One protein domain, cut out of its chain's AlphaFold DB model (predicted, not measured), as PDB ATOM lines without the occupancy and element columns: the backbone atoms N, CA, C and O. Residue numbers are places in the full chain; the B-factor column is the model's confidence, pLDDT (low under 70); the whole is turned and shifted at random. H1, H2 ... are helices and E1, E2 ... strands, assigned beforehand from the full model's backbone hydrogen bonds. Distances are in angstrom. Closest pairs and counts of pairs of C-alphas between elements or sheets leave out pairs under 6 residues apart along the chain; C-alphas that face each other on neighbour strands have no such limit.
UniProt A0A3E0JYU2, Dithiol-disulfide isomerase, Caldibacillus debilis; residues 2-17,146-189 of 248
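Overview. This is residues 2 to 17 and 146 to 189 of the 248 residues of the protein "Dithiol-disulfide isomerase" of Caldibacillus debilis (UniProt A0A3E0JYU2). A two-strand hairpin, E1 and E2, stands along one side of helix H2, and helix H1 meets H2 near their first residues, so that the two helices open from there as a V. The printed part has 60 residues, with H1, E1, E2 and H2 in that order along the chain. The sheet, order E1 - E2, is antiparallel, and the class is mixed, helices and strands, with under half of the residues in named elements. The whole is compact, with a radius of gyration of the C-alphas of 11.3 A and spans of 33 by 26 by 19 A.

Arrangement. E1, residues 148 to 151, and E2, residues 161 to 164, form a hairpin, antiparallel at 169 degrees between their directions. N 149 and O 163 are within hydrogen-bond range at 2.9 A, as are N 161 and O 151 at 2.8 A. H2, residues 169 to 180, and E1 are near each other, with 5 pairs of C-alphas within 10 A. The closest C-alphas of E2 and H2 are those of Ile 161 and Ile 175, 7.9 A apart. H1, residues 2 to 10, and H2 touch, H2 with residues 169 to 173 alone; their closest C-alphas, those of Val 2 and Tyr 169, are 5.5 A apart. These helices run the same way at a steep tilt of 43 degrees. H1 and E2 are apart. In H1 and H2 every O i to N i+4 pair is within hydrogen-bond range.

Along the chain. E1 and E2 each measure 10.0 A from first to last C-alpha, and E1 begins at C-alpha 148 (79.990, 54.143, 103.240). H2 measures 16.7 A and ends at C-alpha 180 (91.583, 65.849, 91.294). H1 measures 11.9 A from C-alpha 2 (82.454, 48.876, 92.027).

Size, cuts and confidence. The C-alphas farthest apart, those of Asp 157 and Leu 189, are 33.8 A from each other. Residues 18 to 145 are not printed, and C-alphas 17 and 146 are 15.0 A apart across this cut, which lies in the link from H1 to E1. The link from E1 to E2 is short and that from E2 to H2 is tight. The mean pLDDT of the printed part is 90.2, and no printed residue is under 70.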
ATOM      1  N   VAL A   2      82.089  47.463  92.271       91.12
ATOM      2  CA  VAL A   2      82.454  48.876  92.027       91.12
ATOM      3  C   VAL A   2      83.838  49.248  92.563       91.12
ATOM      4  O   VAL A   2      84.703  49.621  91.781       91.12
ATOM      5  N   ILE A   3      84.084  49.042  93.861       89.94
ATOM      6  CA  ILE A   3      85.372  49.388  94.487       89.94
ATOM      7  C   ILE A   3      86.554  48.637  93.858       89.94
ATOM      8  O   ILE A   3      87.603  49.229  93.655       89.94
ATOM      9  N   LYS A   4      86.379  47.366  93.469       89.88
ATOM     10  CA  LYS A   4      87.439  46.592  92.795       89.88
ATOM     11  C   LYS A   4      87.774  47.153  91.412       89.88
ATOM     12  O   LYS A   4      88.939  47.188  91.041       89.88
ATOM     13  N   LYS A   5      86.758  47.577  90.648       92.81
ATOM     14  CA  LYS A   5      86.966  48.236  89.350       92.81
ATOM     15  C   LYS A   5      87.706  49.564  89.540       92.81
ATOM     16  O   LYS A   5      88.703  49.800  88.870       92.81
ATOM     17  N   LEU A   6      87.267  50.362  90.514       92.94
ATOM     18  CA  LEU A   6      87.891  51.638  90.866       92.94
ATOM     19  C   LEU A   6      89.362  51.465  91.285       92.94
ATOM     20  O   LEU A   6      90.221  52.204  90.820       92.94
ATOM     21  N   GLU A   7      89.659  50.461  92.113       92.19
ATOM     22  CA  GLU A   7      91.021  50.107  92.531       92.19
ATOM     23  C   GLU A   7      91.893  49.691  91.334       92.19
ATOM     24  O   GLU A   7      93.043  50.106  91.234       92.19
ATOM     25  N   LEU A   8      91.366  48.917  90.381       91.75
ATOM     26  CA  LEU A   8      92.136  48.512  89.200       91.75
ATOM     27  C   LEU A   8      92.459  49.668  88.252       91.75
ATOM     28  O   LEU A   8      93.557  49.704  87.706       91.75
ATOM     29  N   GLU A   9      91.517  50.579  88.025       94.19
ATOM     30  CA  GLU A   9      91.705  51.664  87.056       94.19
ATOM     31  C   GLU A   9      92.449  52.867  87.649       94.19
ATOM     32  O   GLU A   9      93.202  53.515  86.924       94.19
ATOM     33  N   TYR A  10      92.279  53.154  88.944       94.75
ATOM     34  CA  TYR A  10      92.696  54.427  89.547       94.75
ATOM     35  C   TYR A  10      93.484  54.295  90.861       94.75
ATOM     36  O   TYR A  10      93.690  55.295  91.547       94.75
ATOM     37  N   SER A  11      93.967  53.100  91.229       91.56
ATOM     38  CA  SER A  11      94.775  52.905  92.458       91.56
ATOM     39  C   SER A  11      96.031  53.773  92.546       91.56
ATOM     40  O   SER A  11      96.554  53.974  93.634       91.56
ATOM     41  N   HIS A  12      96.526  54.311  91.433       92.00
ATOM     42  CA  HIS A  12      97.671  55.221  91.427       92.00
ATOM     43  C   HIS A  12      97.328  56.641  91.921       92.00
ATOM     44  O   HIS A  12      98.241  57.421  92.181       92.00
ATOM     45  N   TYR A  13      96.041  56.980  92.082       92.25
ATOM     46  CA  TYR A  13      95.600  58.272  92.621       92.25
ATOM     47  C   TYR A  13      95.252  58.243  94.110       92.25
ATOM     48  O   TYR A  13      95.254  59.294  94.745       92.25
ATOM     49  N   PHE A  14      94.928  57.079  94.678       92.12
ATOM     50  CA  PHE A  14      94.470  56.988  96.062       92.12
ATOM     51  C   PHE A  14      94.958  55.725  96.761       92.12
ATOM     52  O   PHE A  14      95.211  54.693  96.149       92.12
ATOM     53  N   THR A  15      94.999  55.789  98.089       90.81
ATOM     54  CA  THR A  15      95.176  54.604  98.929       90.81
ATOM     55  C   THR A  15      93.832  54.207  99.523       90.81
ATOM     56  O   THR A  15      93.101  55.035 100.060       90.81
ATOM     57  N   LEU A  16      93.478  52.929  99.400       89.56
ATOM     58  CA  LEU A  16      92.227  52.404  99.935       89.56
ATOM     59  C   LEU A  16      92.477  51.757 101.295       89.56
ATOM     60  O   LEU A  16      93.241  50.797 101.400       89.56
ATOM     61  N   SER A  17      91.794  52.256 102.323       88.25
ATOM     62  CA  SER A  17      91.792  51.669 103.664       88.25
ATOM     63  C   SER A  17      90.398  51.157 104.011       88.25
ATOM     64  O   SER A  17      89.398  51.812 103.727       88.25
ATOM     65  N   PHE A 146      75.991  51.684 106.447       80.88
ATOM     66  CA  PHE A 146      76.982  50.856 105.767       80.88
ATOM     67  C   PHE A 146      76.368  50.203 104.526       80.88
ATOM     68  O   PHE A 146      75.233  49.718 104.608       80.88
ATOM     69  N   PRO A 147      77.113  50.106 103.413       87.94
ATOM     70  CA  PRO A 147      78.487  50.591 103.222       87.94
ATOM     71  C   PRO A 147      78.561  52.119 103.064       87.94
ATOM     72  O   PRO A 147      77.628  52.727 102.551       87.94
ATOM     73  N   THR A 148      79.673  52.726 103.485       89.81
ATOM     74  CA  THR A 148      79.990  54.143 103.240       89.81
ATOM     75  C   THR A 148      81.435  54.259 102.766       89.81
ATOM     76  O   THR A 148      82.309  53.559 103.275       89.81
ATOM     77  N   VAL A 149      81.677  55.124 101.784       92.25
ATOM     78  CA  VAL A 149      83.014  55.487 101.301       92.25
ATOM     79  C   VAL A 149      83.264  56.943 101.656       92.25
ATOM     80  O   VAL A 149      82.428  57.794 101.364       92.25
ATOM     81  N   VAL A 150      84.404  57.221 102.278       92.25
ATOM     82  CA  VAL A 150      84.869  58.582 102.562       92.25
ATOM     83  C   VAL A 150      86.130  58.807 101.741       92.25
ATOM     84  O   VAL A 150      87.047  57.988 101.792       92.25
ATOM     85  N   MET A 151      86.156  59.880 100.959       91.31
ATOM     86  CA  MET A 151      87.318  60.290 100.179       91.31
ATOM     87  C   MET A 151      87.814  61.631 100.702       91.31
ATOM     88  O   MET A 151      87.025  62.550 100.884       91.31
ATOM     89  N   PHE A 152      89.115  61.747 100.925       90.12
ATOM     90  CA  PHE A 152      89.767  62.981 101.355       90.12
ATOM     91  C   PHE A 152      90.983  63.242 100.468       90.12
ATOM     92  O   PHE A 152      91.566  62.303  99.917       90.12
ATOM     93  N   THR A 153      91.339  64.510 100.288       86.69
ATOM     94  CA  THR A 153      92.598  64.892  99.642       86.69
ATOM     95  C   THR A 153      93.696  65.007 100.700       86.69
ATOM     96  O   THR A 153      93.446  64.919 101.901       86.69
ATOM     97  N   ASN A 154      94.942  65.193 100.266       80.50
ATOM     98  CA  ASN A 154      96.046  65.462 101.192       80.50
ATOM     99  C   ASN A 154      95.997  66.889 101.765       80.50
ATOM    100  O   ASN A 154      96.846  67.242 102.582       80.50
ATOM    101  N   ASN A 155      95.053  67.718 101.310       81.12
ATOM    102  CA  ASN A 155      94.882  69.069 101.801       81.12
ATOM    103  C   ASN A 155      93.932  69.054 103.003       81.12
ATOM    104  O   ASN A 155      92.755  68.745 102.850       81.12
ATOM    105  N   ALA A 156      94.446  69.387 104.188       74.38
ATOM    106  CA  ALA A 156      93.660  69.394 105.423       74.38
ATOM    107  C   ALA A 156      92.543  70.454 105.426       74.38
ATOM    108  O   ALA A 156      91.596  70.326 106.197       74.38
ATOM    109  N   ASP A 157      92.645  71.463 104.554       76.69
ATOM    110  CA  ASP A 157      91.651  72.531 104.421       76.69
ATOM    111  C   ASP A 157      90.468  72.142 103.512       76.69
ATOM    112  O   ASP A 157      89.470  72.858 103.453       76.69
ATOM    113  N   GLU A 158      90.566  71.028 102.778       82.31
ATOM    114  CA  GLU A 158      89.480  70.530 101.932       82.31
ATOM    115  C   GLU A 158      88.641  69.492 102.692       82.31
ATOM    116  O   GLU A 158      89.146  68.480 103.181       82.31
ATOM    117  N   GLU A 159      87.328  69.721 102.765       83.31
ATOM    118  CA  GLU A 159      86.410  68.765 103.381       83.31
ATOM    119  C   GLU A 159      86.369  67.441 102.601       83.31
ATOM    120  O   GLU A 159      86.315  67.402 101.368       83.31
ATOM    121  N   GLY A 160      86.357  66.328 103.337       87.38
ATOM    122  CA  GLY A 160      86.201  65.002 102.754       87.38
ATOM    123  C   GLY A 160      84.784  64.763 102.225       87.38
ATOM    124  O   GLY A 160      83.789  65.135 102.844       87.38
ATOM    125  N   ILE A 161      84.677  64.057 101.103       91.38
ATOM    126  CA  ILE A 161      83.398  63.681 100.499       91.38
ATOM    127  C   ILE A 161      82.962  62.321 101.050       91.38
ATOM    128  O   ILE A 161      83.663  61.317 100.905       91.38
ATOM    129  N   LYS A 162      81.771  62.272 101.658       92.25
ATOM    130  CA  LYS A 162      81.152  61.050 102.194       92.25
ATOM    131  C   LYS A 162      80.026  60.553 101.288       92.25
ATOM    132  O   LYS A 162      79.058  61.263 101.035       92.25
ATOM    133  N   LEU A 163      80.108  59.290 100.882       91.69
ATOM    134  CA  LEU A 163      79.091  58.588 100.106       91.69
ATOM    135  C   LEU A 163      78.530  57.404 100.878       91.69
ATOM    136  O   LEU A 163      79.191  56.376 101.024       91.69
ATOM    137  N   THR A 164      77.281  57.525 101.308       89.88
ATOM    138  CA  THR A 164      76.577  56.474 102.042       89.88
ATOM    139  C   THR A 164      75.669  55.667 101.123       89.88
ATOM    140  O   THR A 164      74.779  56.217 100.475       89.88
ATOM    141  N   GLY A 165      75.872  54.351 101.095       86.06
ATOM    142  CA  GLY A 165      75.123  53.401 100.280       86.06
ATOM    143  C   GLY A 165      75.900  52.872  99.073       86.06
ATOM    144  O   GLY A 165      77.108  53.062  98.927       86.06
ATOM    145  N   ASN A 166      75.180  52.164  98.203       86.31
ATOM    146  CA  ASN A 166      75.724  51.607  96.969       86.31
ATOM    147  C   ASN A 166      75.416  52.543  95.801       86.31
ATOM    148  O   ASN A 166      74.277  52.575  95.335       86.31
ATOM    149  N   TYR A 167      76.430  53.247  95.303       91.50
ATOM    150  CA  TYR A 167      76.302  54.076  94.107       91.50
ATOM    151  C   TYR A 167      76.829  53.362  92.850       91.50
ATOM    152  O   TYR A 167      77.631  52.424  92.952       91.50
ATOM    153  N   PRO A 168      76.387  53.778  91.649       92.88
ATOM    154  CA  PRO A 168      77.008  53.375  90.391       92.88
ATOM    155  C   PRO A 168      78.482  53.795  90.321       92.88
ATOM    156  O   PRO A 168      78.893  54.761  90.964       92.88
ATOM    157  N   TYR A 169      79.280  53.080  89.527       93.56
ATOM    158  CA  TYR A 169      80.720  53.331  89.394       93.56
ATOM    159  C   TYR A 169      81.022  54.754  88.898       93.56
ATOM    160  O   TYR A 169      81.965  55.389  89.363       93.56
ATOM    161  N   GLU A 170      80.166  55.282  88.033       94.06
ATOM    162  CA  GLU A 170      80.272  56.602  87.418       94.06
ATOM    163  C   GLU A 170      80.253  57.722  88.467       94.06
ATOM    164  O   GLU A 170      80.944  58.726  88.309       94.06
ATOM    165  N   VAL A 171      79.518  57.533  89.569       94.50
ATOM    166  CA  VAL A 171      79.461  58.499  90.677       94.50
ATOM    167  C   VAL A 171      80.818  58.600  91.370       94.50
ATOM    168  O   VAL A 171      81.289  59.703  91.632       94.50
ATOM    169  N   TYR A 172      81.486  57.467  91.609       94.44
ATOM    170  CA  TYR A 172      82.817  57.454  92.221       94.44
ATOM    171  C   TYR A 172      83.861  58.120  91.317       94.44
ATOM    172  O   TYR A 172      84.694  58.874  91.809       94.44
ATOM    173  N   VAL A 173      83.797  57.894  90.000       94.62
ATOM    174  CA  VAL A 173      84.699  58.551  89.035       94.62
ATOM    175  C   VAL A 173      84.448  60.055  88.974       94.62
ATOM    176  O   VAL A 173      85.402  60.826  88.925       94.62
ATOM    177  N   LYS A 174      83.182  60.487  89.016       94.75
ATOM    178  CA  LYS A 174      82.837  61.913  89.042       94.75
ATOM    179  C   LYS A 174      83.432  62.607  90.269       94.75
ATOM    180  O   LYS A 174      84.026  63.667  90.129       94.75
ATOM    181  N   ILE A 175      83.329  61.983  91.439       93.44
ATOM    182  CA  ILE A 175      83.899  62.522  92.679       93.44
ATOM    183  C   ILE A 175      85.421  62.549  92.605       93.44
ATOM    184  O   ILE A 175      86.031  63.555  92.944       93.44
ATOM    185  N   LEU A 176      86.042  61.489  92.082       93.25
ATOM    186  CA  LEU A 176      87.486  61.470  91.864       93.25
ATOM    187  C   LEU A 176      87.933  62.612  90.936       93.25
ATOM    188  O   LEU A 176      88.917  63.284  91.229       93.25
ATOM    189  N   ARG A 177      87.194  62.876  89.852       93.75
ATOM    190  CA  ARG A 177      87.432  64.012  88.947       93.75
ATOM    191  C   ARG A 177      87.304  65.355  89.669       93.75
ATOM    192  O   ARG A 177      88.160  66.217  89.487       93.75
ATOM    193  N   GLU A 178      86.259  65.534  90.476       91.50
ATOM    194  CA  GLU A 178      86.036  66.756  91.264       91.50
ATOM    195  C   GLU A 178      87.184  66.992  92.259       91.50
ATOM    196  O   GLU A 178      87.726  68.094  92.316       91.50
ATOM    197  N   MET A 179      87.633  65.944  92.955       90.62
ATOM    198  CA  MET A 179      88.751  66.018  93.903       90.62
ATOM    199  C   MET A 179      90.101  66.268  93.219       90.62
ATOM    200  O   MET A 179      90.925  67.020  93.731       90.62
ATOM    201  N   LEU A 180      90.342  65.660  92.053       90.25
ATOM    202  CA  LEU A 180      91.583  65.849  91.294       90.25
ATOM    203  C   LEU A 180      91.606  67.158  90.489       90.25
ATOM    204  O   LEU A 180      92.672  67.540  90.006       90.25
ATOM    205  N   LYS A 181      90.454  67.821  90.308       91.06
ATOM    206  CA  LYS A 181      90.272  69.022  89.466       91.06
ATOM    207  C   LYS A 181      90.754  68.818  88.016       91.06
ATOM    208  O   LYS A 181      91.135  69.766  87.335       91.06
ATOM    209  N   ARG A 182      90.743  67.567  87.542       92.62
ATOM    210  CA  ARG A 182      91.122  67.144  86.182       92.62
ATOM    211  C   ARG A 182      90.471  65.812  85.833       92.62
ATOM    212  O   ARG A 182      90.002  65.098  86.717       92.62
ATOM    213  N   GLU A 183      90.499  65.456  84.553       93.44
ATOM    214  CA  GLU A 183      90.051  64.137  84.110       93.44
ATOM    215  C   GLU A 183      91.026  63.048  84.600       93.44
ATOM    216  O   GLU A 183      92.222  63.147  84.316       93.44
ATOM    217  N   PRO A 184      90.563  62.037  85.360       93.56
ATOM    218  CA  PRO A 184      91.425  60.951  85.806       93.56
ATOM    219  C   PRO A 184      91.731  59.994  84.650       93.56
ATOM    220  O   PRO A 184      90.830  59.551  83.935       93.56
ATOM    221  N   GLU A 185      92.996  59.616  84.498       93.69
ATOM    222  CA  GLU A 185      93.408  58.646  83.486       93.69
ATOM    223  C   GLU A 185      93.238  57.213  84.000       93.69
ATOM    224  O   GLU A 185      93.576  56.882  85.139       93.69
ATOM    225  N   LYS A 186      92.704  56.335  83.148       93.81
ATOM    226  CA  LYS A 186      92.521  54.920  83.480       93.81
ATOM    227  C   LYS A 186      93.812  54.145  83.263       93.81
ATOM    228  O   LYS A 186      94.395  54.183  82.182       93.81
ATOM    229  N   SER A 187      94.193  53.342  84.250       91.81
ATOM    230  CA  SER A 187      95.228  52.322  84.074       91.81
ATOM    231  C   SER A 187      94.756  51.195  83.152       91.81
ATOM    232  O   SER A 187      93.578  50.833  83.124       91.81
ATOM    233  N   SER A 188      95.695  50.592  82.418       90.25
ATOM    234  CA  SER A 188      95.411  49.416  81.596       90.25
ATOM    235  C   SER A 188      94.984  48.235  82.472       90.25
ATOM    236  O   SER A 188      95.714  47.839  83.384       90.25
ATOM    237  N   LEU A 189      93.833  47.634  82.166       90.00
ATOM    238  CA  LEU A 189      93.347  46.475  82.908       90.00
ATOM    239  C   LEU A 189      94.243  45.250  82.657       90.00
ATOM    240  O   LEU A 189      94.558  44.939  81.502       90.00
TER     241      LEU A 189